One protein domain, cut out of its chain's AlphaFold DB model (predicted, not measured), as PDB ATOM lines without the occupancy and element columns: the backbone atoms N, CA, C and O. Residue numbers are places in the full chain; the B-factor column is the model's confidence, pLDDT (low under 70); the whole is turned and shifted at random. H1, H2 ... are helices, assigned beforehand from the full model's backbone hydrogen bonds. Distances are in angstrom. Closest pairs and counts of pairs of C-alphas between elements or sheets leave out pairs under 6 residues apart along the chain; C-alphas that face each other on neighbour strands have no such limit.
ATOM      1  N   ASP A 620      28.435   6.365  50.777       85.50
ATOM      2  CA  ASP A 620      27.384   5.574  51.433       85.50
ATOM      3  C   ASP A 620      26.224   6.456  51.914       85.50
ATOM      4  O   ASP A 620      25.055   6.147  51.704       85.50
ATOM      5  N   ILE A 621      26.547   7.612  52.502       87.50
ATOM      6  CA  ILE A 621      25.557   8.548  53.054       87.50
ATOM      7  C   ILE A 621      24.855   9.362  51.959       87.50
ATOM      8  O   ILE A 621      23.687   9.706  52.115       87.50
ATOM      9  N   LEU A 622      25.516   9.631  50.827       88.56
ATOM     10  CA  LEU A 622      24.851  10.211  49.654       88.56
ATOM     11  C   LEU A 622      23.921   9.195  48.973       88.56
ATOM     12  O   LEU A 622      22.864   9.579  48.478       88.56
ATOM     13  N   ALA A 623      24.294   7.916  48.962       89.69
ATOM     14  CA  ALA A 623      23.493   6.843  48.387       89.69
ATOM     15  C   ALA A 623      22.260   6.526  49.250       89.69
ATOM     16  O   ALA A 623      21.144   6.485  48.735       89.69
ATOM     17  N   GLU A 624      22.432   6.421  50.571       90.38
ATOM     18  CA  GLU A 624      21.324   6.255  51.517       90.38
ATOM     19  C   GLU A 624      20.393   7.481  51.534       90.38
ATOM     20  O   GLU A 624      19.178   7.315  51.604       90.38
ATOM     21  N   TYR A 625      20.913   8.706  51.366       91.12
ATOM     22  CA  TYR A 625      20.070   9.900  51.207       91.12
ATOM     23  C   TYR A 625      19.148   9.801  49.977       91.12
ATOM     24  O   TYR A 625      17.947  10.049  50.076       91.12
ATOM     25  N   ILE A 626      19.676   9.358  48.827       91.50
ATOM     26  CA  ILE A 626      18.866   9.111  47.621       91.50
ATOM     27  C   ILE A 626      17.865   7.972  47.861       91.50
ATOM     28  O   ILE A 626      16.707   8.097  47.468       91.50
ATOM     29  N   ARG A 627      18.274   6.886  48.530       92.25
ATOM     30  CA  ARG A 627      17.391   5.760  48.888       92.25
ATOM     31  C   ARG A 627      16.229   6.177  49.790       92.25
ATOM     32  O   ARG A 627      15.134   5.655  49.608       92.25
ATOM     33  N   GLN A 628      16.427   7.127  50.704       89.62
ATOM     34  CA  GLN A 628      15.366   7.645  51.575       89.62
ATOM     35  C   GLN A 628      14.416   8.604  50.836       89.62
ATOM     36  O   GLN A 628      13.204   8.411  50.885       89.62
ATOM     37  N   GLU A 629      14.940   9.589  50.100       89.06
ATOM     38  CA  GLU A 629      14.123  10.582  49.371       89.06
ATOM     39  C   GLU A 629      13.430  10.002  48.117       89.06
ATOM     40  O   GLU A 629      12.464  10.576  47.612       89.06
ATOM     41  N   ARG A 630      13.919   8.875  47.577       89.69
ATOM     42  CA  ARG A 630      13.422   8.237  46.339       89.69
ATOM     43  C   ARG A 630      13.055   6.760  46.515       89.69
ATOM     44  O   ARG A 630      13.122   6.020  45.534       89.69
ATOM     45  N   HIS A 631      12.695   6.316  47.720       89.25
ATOM     46  CA  HIS A 631      12.396   4.902  47.984       89.25
ATOM     47  C   HIS A 631      11.333   4.323  47.031       89.25
ATOM     48  O   HIS A 631      10.294   4.944  46.788       89.25
ATOM     49  N   TRP A 632      11.597   3.124  46.505       85.00
ATOM     50  CA  TRP A 632      10.796   2.491  45.461       85.00
ATOM     51  C   TRP A 632      10.871   0.960  45.490       85.00
ATOM     52  O   TRP A 632      11.953   0.383  45.426       85.00
ATOM     53  N   SER A 633       9.728   0.279  45.430       80.56
ATOM     54  CA  SER A 633       9.674  -1.172  45.196       80.56
ATOM     55  C   SER A 633       9.180  -1.517  43.786       80.56
ATOM     56  O   SER A 633       8.028  -1.269  43.438       80.56
ATOM     57  N   ALA A 634       9.989  -2.225  42.989       67.75
ATOM     58  CA  ALA A 634       9.524  -2.818  41.727       67.75
ATOM     59  C   ALA A 634       8.349  -3.810  41.892       67.75
ATOM     60  O   ALA A 634       7.722  -4.165  40.891       67.75
ATOM     61  N   GLN A 635       8.059  -4.260  43.122       67.06
ATOM     62  CA  GLN A 635       6.942  -5.136  43.469       67.06
ATOM     63  C   GLN A 635       5.659  -4.357  43.813       67.06
ATOM     64  O   GLN A 635       4.643  -4.583  43.162       67.06
ATOM     65  N   THR A 636       5.685  -3.446  44.796       68.31
ATOM     66  CA  THR A 636       4.475  -2.718  45.245       68.31
ATOM     67  C   THR A 636       4.217  -1.425  44.482       68.31
ATOM     68  O   THR A 636       3.073  -0.990  44.374       68.31
ATOM     69  N   ASP A 637       5.267  -0.797  43.953       69.75
ATOM     70  CA  ASP A 637       5.215   0.604  43.535       69.75
ATOM     71  C   ASP A 637       5.142   0.797  42.026       69.75
ATOM     72  O   ASP A 637       4.959   1.930  41.601       69.75
ATOM     73  N   LEU A 638       5.210  -0.275  41.223       67.31
ATOM     74  CA  LEU A 638       5.238  -0.283  39.744       67.31
ATOM     75  C   LEU A 638       4.258   0.702  39.061       67.31
ATOM     76  O   LEU A 638       4.499   1.176  37.946       67.31
ATOM     77  N   PHE A 639       3.164   1.001  39.759       61.31
ATOM     78  CA  PHE A 639       2.034   1.820  39.352       61.31
ATOM     79  C   PHE A 639       1.970   3.228  40.006       61.31
ATOM     80  O   PHE A 639       0.994   3.947  39.810       61.31
ATOM     81  N   LYS A 640       2.983   3.682  40.759       63.88
ATOM     82  CA  LYS A 640       3.021   5.042  41.338       63.88
ATOM     83  C   LYS A 640       3.355   6.118  40.275       63.88
ATOM     84  O   LYS A 640       4.258   5.896  39.454       63.88
ATOM     85  N   PRO A 641       2.717   7.312  40.315       54.44
ATOM     86  CA  PRO A 641       3.036   8.453  39.441       54.44
ATOM     87  C   PRO A 641       4.506   8.901  39.493       54.44
ATOM     88  O   PRO A 641       5.246   8.533  40.409       54.44
ATOM     89  N   ILE A 642       4.949   9.685  38.502       63.50
ATOM     90  CA  ILE A 642       6.341  10.158  38.402       63.50
ATOM     91  C   ILE A 642       6.576  11.322  39.365       63.50
ATOM     92  O   ILE A 642       6.104  12.427  39.118       63.50
ATOM     93  N   GLN A 643       7.374  11.108  40.414       62.16
ATOM     94  CA  GLN A 643       7.804  12.203  41.284       62.16
ATOM     95  C   GLN A 643       8.946  12.993  40.625       62.16
ATOM     96  O   GLN A 643       9.985  12.397  40.299       62.16
ATOM     97  N   PRO A 644       8.816  14.319  40.419       58.75
ATOM     98  CA  PRO A 644       9.842  15.112  39.755       58.75
ATOM     99  C   PRO A 644      11.164  15.059  40.531       58.75
ATOM    100  O   PRO A 644      11.180  15.124  41.756       58.75
ATOM    101  N   MET A 645      12.283  14.935  39.814       74.31
ATOM    102  CA  MET A 645      13.610  14.980  40.435       74.31
ATOM    103  C   MET A 645      13.856  16.367  41.044       74.31
ATOM    104  O   MET A 645      13.723  17.373  40.333       74.31
ATOM    105  N   THR A 646      14.202  16.398  42.330       78.25
ATOM    106  CA  THR A 646      14.548  17.596  43.104       78.25
ATOM    107  C   THR A 646      16.033  17.945  42.955       78.25
ATOM    108  O   THR A 646      16.856  17.089  42.626       78.25
ATOM    109  N   ASP A 647      16.380  19.217  43.168       76.62
ATOM    110  CA  ASP A 647      17.732  19.742  42.911       76.62
ATOM    111  C   ASP A 647      18.813  19.126  43.826       76.62
ATOM    112  O   ASP A 647      19.975  19.029  43.433       76.62
ATOM    113  N   ASP A 648      18.439  18.688  45.030       82.94
ATOM    114  CA  ASP A 648      19.296  17.985  45.990       82.94
ATOM    115  C   ASP A 648      19.575  16.535  45.575       82.94
ATOM    116  O   ASP A 648      20.737  16.134  45.502       82.94
ATOM    117  N   VAL A 649      18.547  15.761  45.225       86.88
ATOM    118  CA  VAL A 649      18.708  14.383  44.730       86.88
ATOM    119  C   VAL A 649      19.475  14.360  43.402       86.88
ATOM    120  O   VAL A 649      20.380  13.542  43.230       86.88
ATOM    121  N   ASP A 650      19.193  15.295  42.485       83.19
ATOM    122  CA  ASP A 650      19.937  15.443  41.225       83.19
ATOM    123  C   ASP A 650      21.428  15.748  41.465       83.19
ATOM    124  O   ASP A 650      22.304  15.199  40.786       83.19
ATOM    125  N   LEU A 651      21.731  16.586  42.461       83.31
ATOM    126  CA  LEU A 651      23.095  16.901  42.874       83.31
ATOM    127  C   LEU A 651      23.790  15.706  43.543       83.31
ATOM    128  O   LEU A 651      24.950  15.439  43.228       83.31
ATOM    129  N   ALA A 652      23.110  14.986  44.437       87.62
ATOM    130  CA  ALA A 652      23.659  13.821  45.128       87.62
ATOM    131  C   ALA A 652      23.991  12.696  44.137       87.62
ATOM    132  O   ALA A 652      25.104  12.167  44.145       87.62
ATOM    133  N   LEU A 653      23.072  12.405  43.210       88.06
ATOM    134  CA  LEU A 653      23.266  11.407  42.160       88.06
ATOM    135  C   LEU A 653      24.456  11.770  41.255       88.06
ATOM    136  O   LEU A 653      25.270  10.910  40.919       88.06
ATOM    137  N   LYS A 654      24.619  13.055  40.915       82.06
ATOM    138  CA  LYS A 654      25.783  13.555  40.164       82.06
ATOM    139  C   LYS A 654      27.085  13.527  40.973       82.06
ATOM    140  O   LYS A 654      28.134  13.252  40.400       82.06
ATOM    141  N   ALA A 655      27.042  13.768  42.282       81.19
ATOM    142  CA  ALA A 655      28.213  13.684  43.159       81.19
ATOM    143  C   ALA A 655      28.726  12.240  43.324       81.19
ATOM    144  O   ALA A 655      29.935  12.036  43.419       81.19
ATOM    145  N   LEU A 656      27.831  11.246  43.300       84.12
ATOM    146  CA  LEU A 656      28.187   9.821  43.288       84.12
ATOM    147  C   LEU A 656      28.772   9.348  41.949       84.12
ATOM    148  O   LEU A 656      29.607   8.445  41.932       84.12
ATOM    149  N   THR A 657      28.327   9.936  40.834       81.50
ATOM    150  CA  THR A 657      28.565   9.404  39.477       81.50
ATOM    151  C   THR A 657      29.491  10.253  38.590       81.50
ATOM    152  O   THR A 657      29.737   9.885  37.439       81.50
ATOM    153  N   ASP A 658      30.061  11.364  39.085       78.56
ATOM    154  CA  ASP A 658      31.120  12.105  38.375       78.56
ATOM    155  C   ASP A 658      32.411  11.266  38.315       78.56
ATOM    156  O   ASP A 658      33.005  10.925  39.339       78.56
ATOM    157  N   LYS A 659      32.901  11.014  37.094       73.19
ATOM    158  CA  LYS A 659      34.174  10.331  36.781       73.19
ATOM    159  C   LYS A 659      35.413  10.920  37.476       73.19
ATOM    160  O   LYS A 659      36.453  10.272  37.512       73.19
ATOM    161  N   LYS A 660      35.344  12.140  38.021       65.56
ATOM    162  CA  LYS A 660      36.413  12.758  38.834       65.56
ATOM    163  C   LYS A 660      36.361  12.397  40.319       65.56
ATOM    164  O   LYS A 660      37.336  12.632  41.026       65.56
ATOM    165  N   ILE A 661      35.221  11.908  40.801       61.41
ATOM    166  CA  ILE A 661      34.926  11.633  42.216       61.41
ATOM    167  C   ILE A 661      34.999  10.112  42.474       61.41
ATOM    168  O   ILE A 661      34.527   9.618  43.497       61.41
ATOM    169  N   ARG A 662      35.605   9.341  41.552       56.28
ATOM    170  CA  ARG A 662      35.599   7.874  41.588       56.28
ATOM    171  C   ARG A 662      36.924   7.199  41.190       56.28
ATOM    172  O   ARG A 662      37.693   7.741  40.404       56.28
ATOM    173  N   ARG A 663      37.171   5.971  41.659       58.16
ATOM    174  CA  ARG A 663      37.693   5.594  43.000       58.16
ATOM    175  C   ARG A 663      37.829   4.075  43.115       58.16
ATOM    176  O   ARG A 663      37.194   3.346  42.365       58.16
ATOM    177  N   ASP A 664      38.591   3.623  44.107       58.97
ATOM    178  CA  ASP A 664      38.793   2.206  44.423       58.97
ATOM    179  C   ASP A 664      38.180   1.893  45.802       58.97
ATOM    180  O   ASP A 664      38.873   1.786  46.812       58.97
ATOM    181  N   LEU A 665      36.842   1.873  45.851       62.03
ATOM    182  CA  LEU A 665      36.046   1.831  47.091       62.03
ATOM    183  C   LEU A 665      36.119   0.484  47.837       62.03
ATOM    184  O   LEU A 665      35.733   0.410  49.006       62.03
ATOM    185  N   GLY A 666      36.538  -0.594  47.166       65.81
ATOM    186  CA  GLY A 666      36.570  -1.960  47.710       65.81
ATOM    187  C   GLY A 666      35.201  -2.607  47.997       65.81
ATOM    188  O   GLY A 666      35.163  -3.725  48.502       65.81
ATOM    189  N   HIS A 667      34.093  -1.922  47.703       75.44
ATOM    190  CA  HIS A 667      32.711  -2.387  47.877       75.44
ATOM    191  C   HIS A 667      31.767  -1.601  46.942       75.44
ATOM    192  O   HIS A 667      32.203  -0.645  46.289       75.44
ATOM    193  N   GLN A 668      30.500  -2.009  46.863       82.50
ATOM    194  CA  GLN A 668      29.494  -1.482  45.935       82.50
ATOM    195  C   GLN A 668      28.686  -0.317  46.517       82.50
ATOM    196  O   GLN A 668      28.289  -0.360  47.678       82.50
ATOM    197  N   ILE A 669      28.393   0.697  45.690       86.88
ATOM    198  CA  ILE A 669      27.462   1.778  46.059       86.88
ATOM    199  C   ILE A 669      26.031   1.274  45.860       86.88
ATOM    200  O   ILE A 669      25.660   0.939  44.733       86.88
ATOM    201  N   ASP A 670      25.220   1.249  46.917       89.69
ATOM    202  CA  ASP A 670      23.832   0.793  46.819       89.69
ATOM    203  C   ASP A 670      22.851   1.917  46.450       89.69
ATOM    204  O   ASP A 670      22.595   2.815  47.246       89.69
ATOM    205  N   LEU A 671      22.264   1.838  45.253       91.12
ATOM    206  CA  LEU A 671      21.095   2.616  44.828       91.12
ATOM    207  C   LEU A 671      19.927   1.685  44.440       91.12
ATOM    208  O   LEU A 671      19.066   2.067  43.639       91.12
ATOM    209  N   SER A 672      19.888   0.460  44.982       90.75
ATOM    210  CA  SER A 672      18.738  -0.435  44.817       90.75
ATOM    211  C   SER A 672      17.465   0.170  45.405       90.75
ATOM    212  O   SER A 672      17.512   1.004  46.311       90.75
ATOM    213  N   GLN A 673      16.318  -0.260  44.879       89.38
ATOM    214  CA  GLN A 673      14.997   0.175  45.338       89.38
ATOM    215  C   GLN A 673      14.815   1.710  45.314       89.38
ATOM    216  O   GLN A 673      14.325   2.310  46.275       89.38
ATOM    217  N   THR A 674      15.212   2.356  44.204       91.62
ATOM    218  CA  THR A 674      15.076   3.813  43.992       91.62
ATOM    219  C   THR A 674      14.271   4.205  42.746       91.62
ATOM    220  O   THR A 674      14.354   3.569  41.697       91.62
ATOM    221  N   ASP A 675      13.503   5.294  42.830       87.94
ATOM    222  CA  ASP A 675      12.856   5.942  41.683       87.94
ATOM    223  C   ASP A 675      13.779   7.000  41.067       87.94
ATOM    224  O   ASP A 675      13.778   8.167  41.474       87.94
ATOM    225  N   LEU A 676      14.540   6.607  40.047       87.50
ATOM    226  CA  LEU A 676      15.451   7.488  39.314       87.50
ATOM    227  C   LEU A 676      14.897   7.904  37.942       87.50
ATOM    228  O   LEU A 676      15.669   8.334  37.081       87.50
ATOM    229  N   ARG A 677      13.577   7.800  37.714       82.06
ATOM    230  CA  ARG A 677      12.944   8.139  36.427       82.06
ATOM    231  C   ARG A 677      13.395   9.506  35.897       82.06
ATOM    232  O   ARG A 677      13.429  10.501  36.619       82.06
ATOM    233  N   LEU A 678      13.702   9.551  34.599       71.94
ATOM    234  CA  LEU A 678      14.170  10.729  33.850       71.94
ATOM    235  C   LEU A 678      15.528  11.327  34.295       71.94
ATOM    236  O   LEU A 678      15.887  12.408  33.820       71.94
ATOM    237  N   ALA A 679      16.314  10.649  35.144       81.56
ATOM    238  CA  ALA A 679      17.652  11.107  35.540       81.56
ATOM    239  C   ALA A 679      18.632  11.258  34.352       81.56
ATOM    240  O   ALA A 679      18.587  10.509  33.371       81.56
ATOM    241  N   ASP A 680      19.559  12.219  34.453       79.81
ATOM    242  CA  ASP A 680      20.583  12.493  33.433       79.81
ATOM    243  C   ASP A 680      21.967  11.999  33.884       79.81
ATOM    244  O   ASP A 680      22.677  12.691  34.617       79.81
ATOM    245  N   LEU A 681      22.334  10.795  33.434       83.31
ATOM    246  CA  LEU A 681      23.593  10.096  33.719       83.31
ATOM    247  C   LEU A 681      24.520  10.069  32.478       83.31
ATOM    248  O   LEU A 681      25.338   9.159  32.316       83.31
ATOM    249  N   GLU A 682      24.391  11.033  31.550       83.31
ATOM    250  CA  GLU A 682      25.156  11.001  30.296       83.31
ATOM    251  C   GLU A 682      26.652  11.192  30.580       83.31
ATOM    252  O   GLU A 682      27.084  12.242  31.065       83.31
ATOM    253  N   ASN A 683      27.467  10.208  30.195       81.62
ATOM    254  CA  ASN A 683      28.893  10.110  30.531       81.62
ATOM    255  C   ASN A 683      29.201   9.909  32.039       81.62
ATOM    256  O   ASN A 683      30.314  10.222  32.461       81.62
ATOM    257  N   ALA A 684      28.263   9.374  32.830       84.31
ATOM    258  CA  ALA A 684      28.460   8.991  34.236       84.31
ATOM    259  C   ALA A 684      29.443   7.815  34.438       84.31
ATOM    260  O   ALA A 684      29.735   7.067  33.502       84.31
ATOM    261  N   ASP A 685      29.929   7.635  35.669       82.38
ATOM    262  CA  ASP A 685      30.609   6.420  36.140       82.38
ATOM    263  C   ASP A 685      29.653   5.553  36.974       82.38
ATOM    264  O   ASP A 685      29.410   5.827  38.152       82.38
ATOM    265  N   LEU A 686      29.100   4.517  36.345       83.31
ATOM    266  CA  LEU A 686      28.092   3.598  36.887       83.31
ATOM    267  C   LEU A 686      28.658   2.188  37.147       83.31
ATOM    268  O   LEU A 686      27.910   1.260  37.441       83.31
ATOM    269  N   ARG A 687      29.981   2.025  37.052       81.81
ATOM    270  CA  ARG A 687      30.717   0.821  37.468       81.81
ATOM    271  C   ARG A 687      30.435   0.494  38.930       81.81
ATOM    272  O   ARG A 687      30.352   1.430  39.716       81.81
ATOM    273  N   ASN A 688      30.298  -0.766  39.335       80.69
ATOM    274  CA  ASN A 688      30.146  -1.133  40.751       80.69
ATOM    275  C   ASN A 688      29.098  -0.254  41.511       80.69
ATOM    276  O   ASN A 688      29.369   0.316  42.574       80.69
ATOM    277  N   VAL A 689      27.924  -0.043  40.900       86.69
ATOM    278  CA  VAL A 689      26.729   0.593  41.499       86.69
ATOM    279  C   VAL A 689      25.584  -0.400  41.394       86.69
ATOM    280  O   VAL A 689      25.417  -1.013  40.344       86.69
ATOM    281  N   ASN A 690      24.808  -0.566  42.458       88.19
ATOM    282  CA  ASN A 690      23.611  -1.397  42.449       88.19
ATOM    283  C   ASN A 690      22.383  -0.566  42.052       88.19
ATOM    284  O   ASN A 690      22.121   0.461  42.675       88.19
ATOM    285  N   PHE A 691      21.607  -1.026  41.074       88.00
ATOM    286  CA  PHE A 691      20.295  -0.485  40.701       88.00
ATOM    287  C   PHE A 691      19.179  -1.542  40.797       88.00
ATOM    288  O   PHE A 691      18.109  -1.367  40.209       88.00
ATOM    289  N   ALA A 692      19.407  -2.653  41.508       85.75
ATOM    290  CA  ALA A 692      18.441  -3.742  41.595       85.75
ATOM    291  C   ALA A 692      17.067  -3.267  42.118       85.75
ATOM    292  O   ALA A 692      16.965  -2.524  43.096       85.75
ATOM    293  N   GLY A 693      15.989  -3.676  41.449       82.06
ATOM    294  CA  GLY A 693      14.611  -3.288  41.772       82.06
ATOM    295  C   GLY A 693      14.269  -1.796  41.603       82.06
ATOM    296  O   GLY A 693      13.173  -1.397  41.997       82.06
ATOM    297  N   SER A 694      15.162  -0.975  41.041       87.88
ATOM    298  CA  SER A 694      14.968   0.474  40.851       87.88
ATOM    299  C   SER A 694      14.213   0.810  39.557       87.88
ATOM    300  O   SER A 694      14.209   0.032  38.601       87.88
ATOM    301  N   TYR A 695      13.591   1.992  39.486       85.31
ATOM    302  CA  TYR A 695      12.940   2.502  38.273       85.31
ATOM    303  C   TYR A 695      13.874   3.454  37.517       85.31
ATOM    304  O   TYR A 695      14.162   4.564  37.960       85.31
ATOM    305  N   LEU A 696      14.318   3.018  36.341       81.38
ATOM    306  CA  LEU A 696      15.236   3.708  35.435       81.38
ATOM    307  C   LEU A 696      14.547   4.164  34.126       81.38
ATOM    308  O   LEU A 696      15.206   4.360  33.099       81.38
ATOM    309  N   GLY A 697      13.220   4.339  34.142       77.94
ATOM    310  CA  GLY A 697      12.429   4.789  32.988       77.94
ATOM    311  C   GLY A 697      12.879   6.162  32.470       77.94
ATOM    312  O   GLY A 697      13.087   7.093  33.251       77.94
ATOM    313  N   GLY A 698      13.113   6.290  31.164       72.50
ATOM    314  CA  GLY A 698      13.571   7.523  30.512       72.50
ATOM    315  C   GLY A 698      15.000   7.998  30.827       72.50
ATOM    316  O   GLY A 698      15.447   9.006  30.264       72.50
ATOM    317  N   VAL A 699      15.742   7.298  31.693       80.56
ATOM    318  CA  VAL A 699      17.079   7.706  32.168       80.56
ATOM    319  C   VAL A 699      18.096   7.807  31.023       80.56
ATOM    320  O   VAL A 699      18.079   7.026  30.072       80.56
ATOM    321  N   ASN A 700      18.999   8.791  31.096       79.31
ATOM    322  CA  ASN A 700      20.074   9.004  30.121       79.31
ATOM    323  C   ASN A 700      21.380   8.303  30.547       79.31
ATOM    324  O   ASN A 700      22.245   8.958  31.105       79.31
ATOM    325  N   MET A 701      21.582   7.010  30.285       82.12
ATOM    326  CA  MET A 701      22.864   6.320  30.570       82.12
ATOM    327  C   MET A 701      23.808   6.269  29.354       82.12
ATOM    328  O   MET A 701      24.784   5.518  29.315       82.12
ATOM    329  N   LYS A 702      23.543   7.085  28.329       80.75
ATOM    330  CA  LYS A 702      24.371   7.157  27.123       80.75
ATOM    331  C   LYS A 702      25.814   7.558  27.477       80.75
ATOM    332  O   LYS A 702      26.047   8.489  28.244       80.75
ATOM    333  N   ASN A 703      26.790   6.867  26.886       81.44
ATOM    334  CA  ASN A 703      28.229   7.014  27.159       81.44
ATOM    335  C   ASN A 703      28.654   6.793  28.633       81.44
ATOM    336  O   ASN A 703      29.790   7.129  28.988       81.44
ATOM    337  N   ALA A 704      27.775   6.291  29.507       83.62
ATOM    338  CA  ALA A 704      28.167   5.939  30.865       83.62
ATOM    339  C   ALA A 704      29.165   4.766  30.853       83.62
ATOM    340  O   ALA A 704      29.126   3.915  29.963       83.62
ATOM    341  N   GLU A 705      30.072   4.741  31.827       83.56
ATOM    342  CA  GLU A 705      30.953   3.595  32.078       83.56
ATOM    343  C   GLU A 705      30.251   2.625  33.035       83.56
ATOM    344  O   GLU A 705      29.758   3.045  34.077       83.56
ATOM    345  N   THR A 706      30.194   1.341  32.684       77.25
ATOM    346  CA  THR A 706      29.573   0.256  33.465       77.25
ATOM    347  C   THR A 706      30.411  -1.007  33.333       77.25
ATOM    348  O   THR A 706      30.851  -1.306  32.224       77.25
ATOM    349  N   ASP A 707      30.532  -1.802  34.398       71.56
ATOM    350  CA  ASP A 707      31.194  -3.120  34.332       71.56
ATOM    351  C   ASP A 707      30.297  -4.205  33.703       71.56
ATOM    352  O   ASP A 707      30.767  -5.288  33.370       71.56
ATOM    353  N   ALA A 708      29.009  -3.893  33.498       56.94
ATOM    354  CA  ALA A 708      27.995  -4.745  32.868       56.94
ATOM    355  C   ALA A 708      27.736  -6.101  33.563       56.94
ATOM    356  O   ALA A 708      27.215  -7.031  32.946       56.94
ATOM    357  N   GLU A 709      28.026  -6.192  34.861       62.81
ATOM    358  CA  GLU A 709      27.526  -7.256  35.735       62.81
ATOM    359  C   GLU A 709      25.988  -7.204  35.778       62.81
ATOM    360  O   GLU A 709      25.403  -6.170  36.110       62.81
ATOM    361  N   TYR A 710      25.329  -8.305  35.409       59.47
ATOM    362  CA  TYR A 710      23.868  -8.357  35.258       59.47
ATOM    363  C   TYR A 710      23.121  -8.182  36.588       59.47
ATOM    364  O   TYR A 710      22.060  -7.560  36.613       59.47
ATOM    365  N   ASP A 711      23.699  -8.676  37.684       63.19
ATOM    366  CA  ASP A 711      23.114  -8.646  39.029       63.19
ATOM    367  C   ASP A 711      22.844  -7.205  39.506       63.19
ATOM    368  O   ASP A 711      21.846  -6.932  40.169       63.19
ATOM    369  N   ASN A 712      23.669  -6.253  39.056       75.44
ATOM    370  CA  ASN A 712      23.569  -4.829  39.388       75.44
ATOM    371  C   ASN A 712      22.326  -4.142  38.783       75.44
ATOM    372  O   ASN A 712      22.058  -2.983  39.094       75.44
ATOM    373  N   PHE A 713      21.574  -4.834  37.920       77.38
ATOM    374  CA  PHE A 713      20.337  -4.363  37.289       77.38
ATOM    375  C   PHE A 713      19.168  -5.359  37.449       77.38
ATOM    376  O   PHE A 713      18.159  -5.224  36.753       77.38
ATOM    377  N   ASP A 714      19.261  -6.351  38.346       76.38
ATOM    378  CA  ASP A 714      18.184  -7.336  38.525       76.38
ATOM    379  C   ASP A 714      16.861  -6.683  38.966       76.38
ATOM    380  O   ASP A 714      16.831  -5.796  39.817       76.38
ATOM    381  N   GLN A 715      15.746  -7.104  38.368       72.81
ATOM    382  CA  GLN A 715      14.407  -6.521  38.539       72.81
ATOM    383  C   GLN A 715      14.291  -5.010  38.239       72.81
ATOM    384  O   GLN A 715      13.236  -4.426  38.509       72.81
ATOM    385  N   ALA A 716      15.320  -4.354  37.686       78.88
ATOM    386  CA  ALA A 716      15.259  -2.931  37.364       78.88
ATOM    387  C   ALA A 716      14.222  -2.669  36.257       78.88
ATOM    388  O   ALA A 716      14.160  -3.379  35.249       78.88
ATOM    389  N   VAL A 717      13.396  -1.639  36.436       77.38
ATOM    390  CA  VAL A 717      12.340  -1.262  35.489       77.38
ATOM    391  C   VAL A 717      12.882  -0.195  34.541       77.38
ATOM    392  O   VAL A 717      13.221   0.904  34.973       77.38
ATOM    393  N   ILE A 718      12.952  -0.497  33.251       72.88
ATOM    394  CA  ILE A 718      13.302   0.438  32.169       72.88
ATOM    395  C   ILE A 718      12.084   0.666  31.263       72.88
ATOM    396  O   ILE A 718      11.068  -0.014  31.398       72.88
ATOM    397  N   ASP A 719      12.160   1.616  30.335       67.88
ATOM    398  CA  ASP A 719      11.141   1.827  29.302       67.88
ATOM    399  C   ASP A 719      11.772   2.140  27.932       67.88
ATOM    400  O   ASP A 719      12.992   2.235  27.796       67.88
ATOM    401  N   GLU A 720      10.935   2.312  26.906       62.47
ATOM    402  CA  GLU A 720      11.348   2.684  25.542       62.47
ATOM    403  C   GLU A 720      12.102   4.030  25.437       62.47
ATOM    404  O   GLU A 720      12.714   4.317  24.407       62.47
ATOM    405  N   PHE A 721      12.094   4.850  26.495       63.44
ATOM    406  CA  PHE A 721      12.788   6.137  26.572       63.44
ATOM    407  C   PHE A 721      14.126   6.044  27.338       63.44
ATOM    408  O   PHE A 721      14.923   6.993  27.295       63.44
ATOM    409  N   THR A 722      14.399   4.934  28.037       72.44
ATOM    410  CA  THR A 722      15.672   4.671  28.727       72.44
ATOM    411  C   THR A 722      16.804   4.493  27.713       72.44
ATOM    412  O   THR A 722      16.809   3.580  26.888       72.44
ATOM    413  N   ARG A 723      17.830   5.344  27.789       75.19
ATOM    414  CA  ARG A 723      18.988   5.305  26.886       75.19
ATOM    415  C   ARG A 723      20.132   4.538  27.535       75.19
ATOM    416  O   ARG A 723      20.866   5.108  28.337       75.19
ATOM    417  N   LEU A 724      20.269   3.261  27.196       76.00
ATOM    418  CA  LEU A 724      21.277   2.362  27.767       76.00
ATOM    419  C   LEU A 724      22.731   2.714  27.351       76.00
ATOM    420  O   LEU A 724      22.941   3.355  26.314       76.00
ATOM    421  N   PRO A 725      23.746   2.276  28.126       77.56
ATOM    422  CA  PRO A 725      25.159   2.336  27.744       77.56
ATOM    423  C   PRO A 725      25.502   1.465  26.525       77.56
ATOM    424  O   PRO A 725      24.784   0.531  26.162       77.56
ATOM    425  N   ALA A 726      26.666   1.720  25.923       68.56
ATOM    426  CA  ALA A 726      27.224   0.827  24.910       68.56
ATOM    427  C   ALA A 726      27.635  -0.513  25.549       68.56
ATOM    428  O   ALA A 726      28.333  -0.528  26.557       68.56
ATOM    429  N   GLY A 727      27.207  -1.631  24.955       63.38
ATOM    430  CA  GLY A 727      27.434  -2.989  25.477       63.38
ATOM    431  C   GLY A 727      26.203  -3.623  26.134       63.38
ATOM    432  O   GLY A 727      26.033  -4.831  26.036       63.38
ATOM    433  N   MET A 728      25.274  -2.830  26.679       64.00
ATOM    434  CA  MET A 728      24.035  -3.316  27.321       64.00
ATOM    435  C   MET A 728      22.887  -3.649  26.346       64.00
ATOM    436  O   MET A 728      21.734  -3.784  26.743       64.00
ATOM    437  N   ALA A 729      23.173  -3.811  25.052       51.00
ATOM    438  CA  ALA A 729      22.158  -4.074  24.024       51.00
ATOM    439  C   ALA A 729      21.583  -5.514  24.043       51.00
ATOM    440  O   ALA A 729      20.774  -5.854  23.184       51.00
ATOM    441  N   SER A 730      22.014  -6.362  24.985       51.78
ATOM    442  CA  SER A 730      21.663  -7.786  25.091       51.78
ATOM    443  C   SER A 730      20.652  -8.130  26.193       51.78
ATOM    444  O   SER A 730      20.379  -9.314  26.395       51.78
ATOM    445  N   PHE A 731      20.089  -7.147  26.909       57.03
ATOM    446  CA  PHE A 731      18.993  -7.401  27.854       57.03
ATOM    447  C   PHE A 731      17.812  -8.082  27.141       57.03
ATOM    448  O   PHE A 731      17.308  -7.560  26.147       57.03
ATOM    449  N   GLN A 732      17.338  -9.219  27.662       52.69
ATOM    450  CA  GLN A 732      16.080  -9.804  27.193       52.69
ATOM    451  C   GLN A 732      14.901  -9.047  27.825       52.69
ATOM    452  O   GLN A 732      14.817  -8.990  29.053       52.69
ATOM    453  N   PRO A 733      13.998  -8.450  27.026       54.22
ATOM    454  CA  PRO A 733      12.939  -7.613  27.565       54.22
ATOM    455  C   PRO A 733      11.767  -8.453  28.080       54.22
ATOM    456  O   PRO A 733      11.035  -9.051  27.290       54.22
ATOM    457  N   TYR A 734      11.530  -8.448  29.394       56.62
ATOM    458  CA  TYR A 734      10.274  -8.955  29.942       56.62
ATOM    459  C   TYR A 734       9.201  -7.857  29.929       56.62
ATOM    460  O   TYR A 734       9.291  -6.875  30.671       56.62
ATOM    461  N   ARG A 735       8.193  -8.038  29.068       59.22
ATOM    462  CA  ARG A 735       6.994  -7.196  28.935       59.22
ATOM    463  C   ARG A 735       5.833  -7.887  29.656       59.22
ATOM    464  O   ARG A 735       5.601  -9.069  29.407       59.22
ATOM    465  N   LEU A 736       5.115  -7.173  30.524       58.66
ATOM    466  CA  LEU A 736       3.930  -7.731  31.190       58.66
ATOM    467  C   LEU A 736       2.800  -8.014  30.176       58.66
ATOM    468  O   LEU A 736       2.697  -7.297  29.175       58.66
ATOM    469  N   PRO A 737       1.945  -9.028  30.417       60.88
ATOM    470  CA  PRO A 737       0.736  -9.258  29.629       60.88
ATOM    471  C   PRO A 737      -0.218  -8.062  29.688       60.88
ATOM    472  O   PRO A 737      -0.342  -7.416  30.726       60.88
ATOM    473  N   GLU A 738      -0.966  -7.821  28.607       55.19
ATOM    474  CA  GLU A 738      -1.874  -6.660  28.497       55.19
ATOM    475  C   GLU A 738      -3.075  -6.714  29.467       55.19
ATOM    476  O   GLU A 738      -3.833  -5.757  29.570       55.19
ATOM    477  N   SER A 739      -3.228  -7.817  30.207       58.59
ATOM    478  CA  SER A 739      -4.214  -8.027  31.274       58.59
ATOM    479  C   SER A 739      -3.684  -7.801  32.699       58.59
ATOM    480  O   SER A 739      -4.467  -7.884  33.641       58.59
ATOM    481  N   GLU A 740      -2.375  -7.593  32.890       54.78
ATOM    482  CA  GLU A 740      -1.736  -7.494  34.220       54.78
ATOM    483  C   GLU A 740      -1.378  -6.057  34.634       54.78
ATOM    484  O   GLU A 740      -0.831  -5.830  35.713       54.78
ATOM    485  N   TYR A 741      -1.708  -5.067  33.803       56.12
ATOM    486  CA  TYR A 741      -1.566  -3.648  34.114       56.12
ATOM    487  C   TYR A 741      -2.842  -2.878  33.736       56.12
ATOM    488  O   TYR A 741      -3.546  -3.274  32.809       56.12
ATOM    489  N   PRO A 742      -3.170  -1.779  34.439       50.41
ATOM    490  CA  PRO A 742      -4.342  -0.965  34.132       50.41
ATOM    491  C   PRO A 742      -4.127  -0.103  32.877       50.41
ATOM    492  O   PRO A 742      -3.002   0.304  32.589       50.41
ATOM    493  N   ASP A 743      -5.220   0.262  32.194       43.66
ATOM    494  CA  ASP A 743      -5.243   0.946  30.881       43.66
ATOM    495  C   ASP A 743      -4.415   2.243  30.778       43.66
ATOM    496  O   ASP A 743      -4.109   2.715  29.682       43.66
ATOM    497  N   TRP A 744      -4.078   2.862  31.910       45.41
ATOM    498  CA  TRP A 744      -3.300   4.098  31.977       45.41
ATOM    499  C   TRP A 744      -1.777   3.870  32.045       45.41
ATOM    500  O   TRP A 744      -1.012   4.821  31.869       45.41
ATOM    501  N   TRP A 745      -1.312   2.640  32.294       46.66
ATOM    502  CA  TRP A 745       0.113   2.298  32.366       46.66
ATOM    503  C   TRP A 745       0.696   2.100  30.960       46.66
ATOM    504  O   TRP A 745       0.074   1.490  30.090       46.66
ATOM    505  N   LYS A 746       1.898   2.630  30.701       48.28
ATOM    506  CA  LYS A 746       2.480   2.618  29.348       48.28
ATOM    507  C   LYS A 746       2.999   1.218  29.001       48.28
ATOM    508  O   LYS A 746       3.929   0.762  29.655       48.28
ATOM    509  N   PRO A 747       2.508   0.556  27.938       47.94
ATOM    510  CA  PRO A 747       2.768  -0.863  27.675       47.94
ATOM    511  C   PRO A 747       4.142  -1.131  27.021       47.94
ATOM    512  O   PRO A 747       4.288  -2.044  26.203       47.94
ATOM    513  N   ALA A 748       5.139  -0.305  27.338       49.69
ATOM    514  CA  ALA A 748       6.510  -0.341  26.827       49.69
ATOM    515  C   ALA A 748       7.565  -0.329  27.954       49.69
ATOM    516  O   ALA A 748       8.765  -0.342  27.681       49.69
ATOM    517  N   THR A 749       7.132  -0.327  29.219       50.94
ATOM    518  CA  THR A 749       7.977  -0.661  30.367       50.94
ATOM    519  C   THR A 749       8.416  -2.121  30.302       50.94
ATOM    520  O   THR A 749       7.629  -3.032  30.042       50.94
ATOM    521  N   VAL A 750       9.699  -2.335  30.566       54.50
ATOM    522  CA  VAL A 750      10.390  -3.620  30.507       54.50
ATOM    523  C   VAL A 750      11.114  -3.832  31.831       54.50
ATOM    524  O   VAL A 750      11.820  -2.941  32.301       54.50
ATOM    525  N   ARG A 751      10.981  -5.018  32.430       53.97
ATOM    526  CA  ARG A 751      11.872  -5.429  33.527       53.97
ATOM    527  C   ARG A 751      13.145  -6.038  32.941       53.97
ATOM    528  O   ARG A 751      13.064  -6.936  32.099       53.97
ATOM    529  N   ALA A 752      14.301  -5.569  33.400       48.41
ATOM    530  CA  ALA A 752      15.565  -6.270  33.231       48.41
ATOM    531  C   ALA A 752      15.576  -7.499  34.157       48.41
ATOM    532  O   ALA A 752      15.218  -7.398  35.330       48.41
ATOM    533  N   LEU A 753      15.949  -8.663  33.619       45.59
ATOM    534  CA  LEU A 753      15.995  -9.933  34.346       45.59
ATOM    535  C   LEU A 753      17.350 -10.616  34.149       45.59
ATOM    536  O   LEU A 753      17.887 -10.639  33.038       45.59
TER     537      LEU A 753
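This is residues 620 to 753 of the 782 residues of an uncharacterized protein of Alphaproteobacteria bacterium (UniProt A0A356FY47). With little regular structure, this is mainly a chain wound in stacked turns, residues 668 to 725, with the helical hairpin H1 and H2 capping one end. A long loop, residues 732 to 747, reaches away along the longest axis. The 134 printed residues hold H1, H2 and H3 in that order and no named strand; the class is all helix, on only 25 residues. The whole is compact, radius of gyration of the C-alphas 14.3 A, spanning 46 by 31 by 22 A.

H1, residues 620 to 629, touches H2, residues 647 to 657; look at their closest C-alphas, Leu 622 and Ala 652, 5.9 A apart. This hairpin runs opposite ways at a steep tilt of 36 degrees, only just past shallow. H3, residues 710 to 713, is apart from both. In H1 and H2 every O i to N i+4 pair is within hydrogen-bond range; H3 is too short for one. Residues 669 to 670 pair parallel with 689 to 690, and 717 to 718 antiparallel with 750 to 751.

Find C-alpha 620 at (27.384, 5.574, 51.433); H1 runs 14.3 A from there. H2 runs 15.4 A to C-alpha 657 at (28.565, 9.404, 39.477). H3 ends at (20.337, -4.363, 37.289).

The C-alphas of Lys 660 and Ser 739 are farthest apart, 46.3 A. The printed part has no cut, and both links are long. Confidence is low, under 70, for 53 residues, among them 726 to 753.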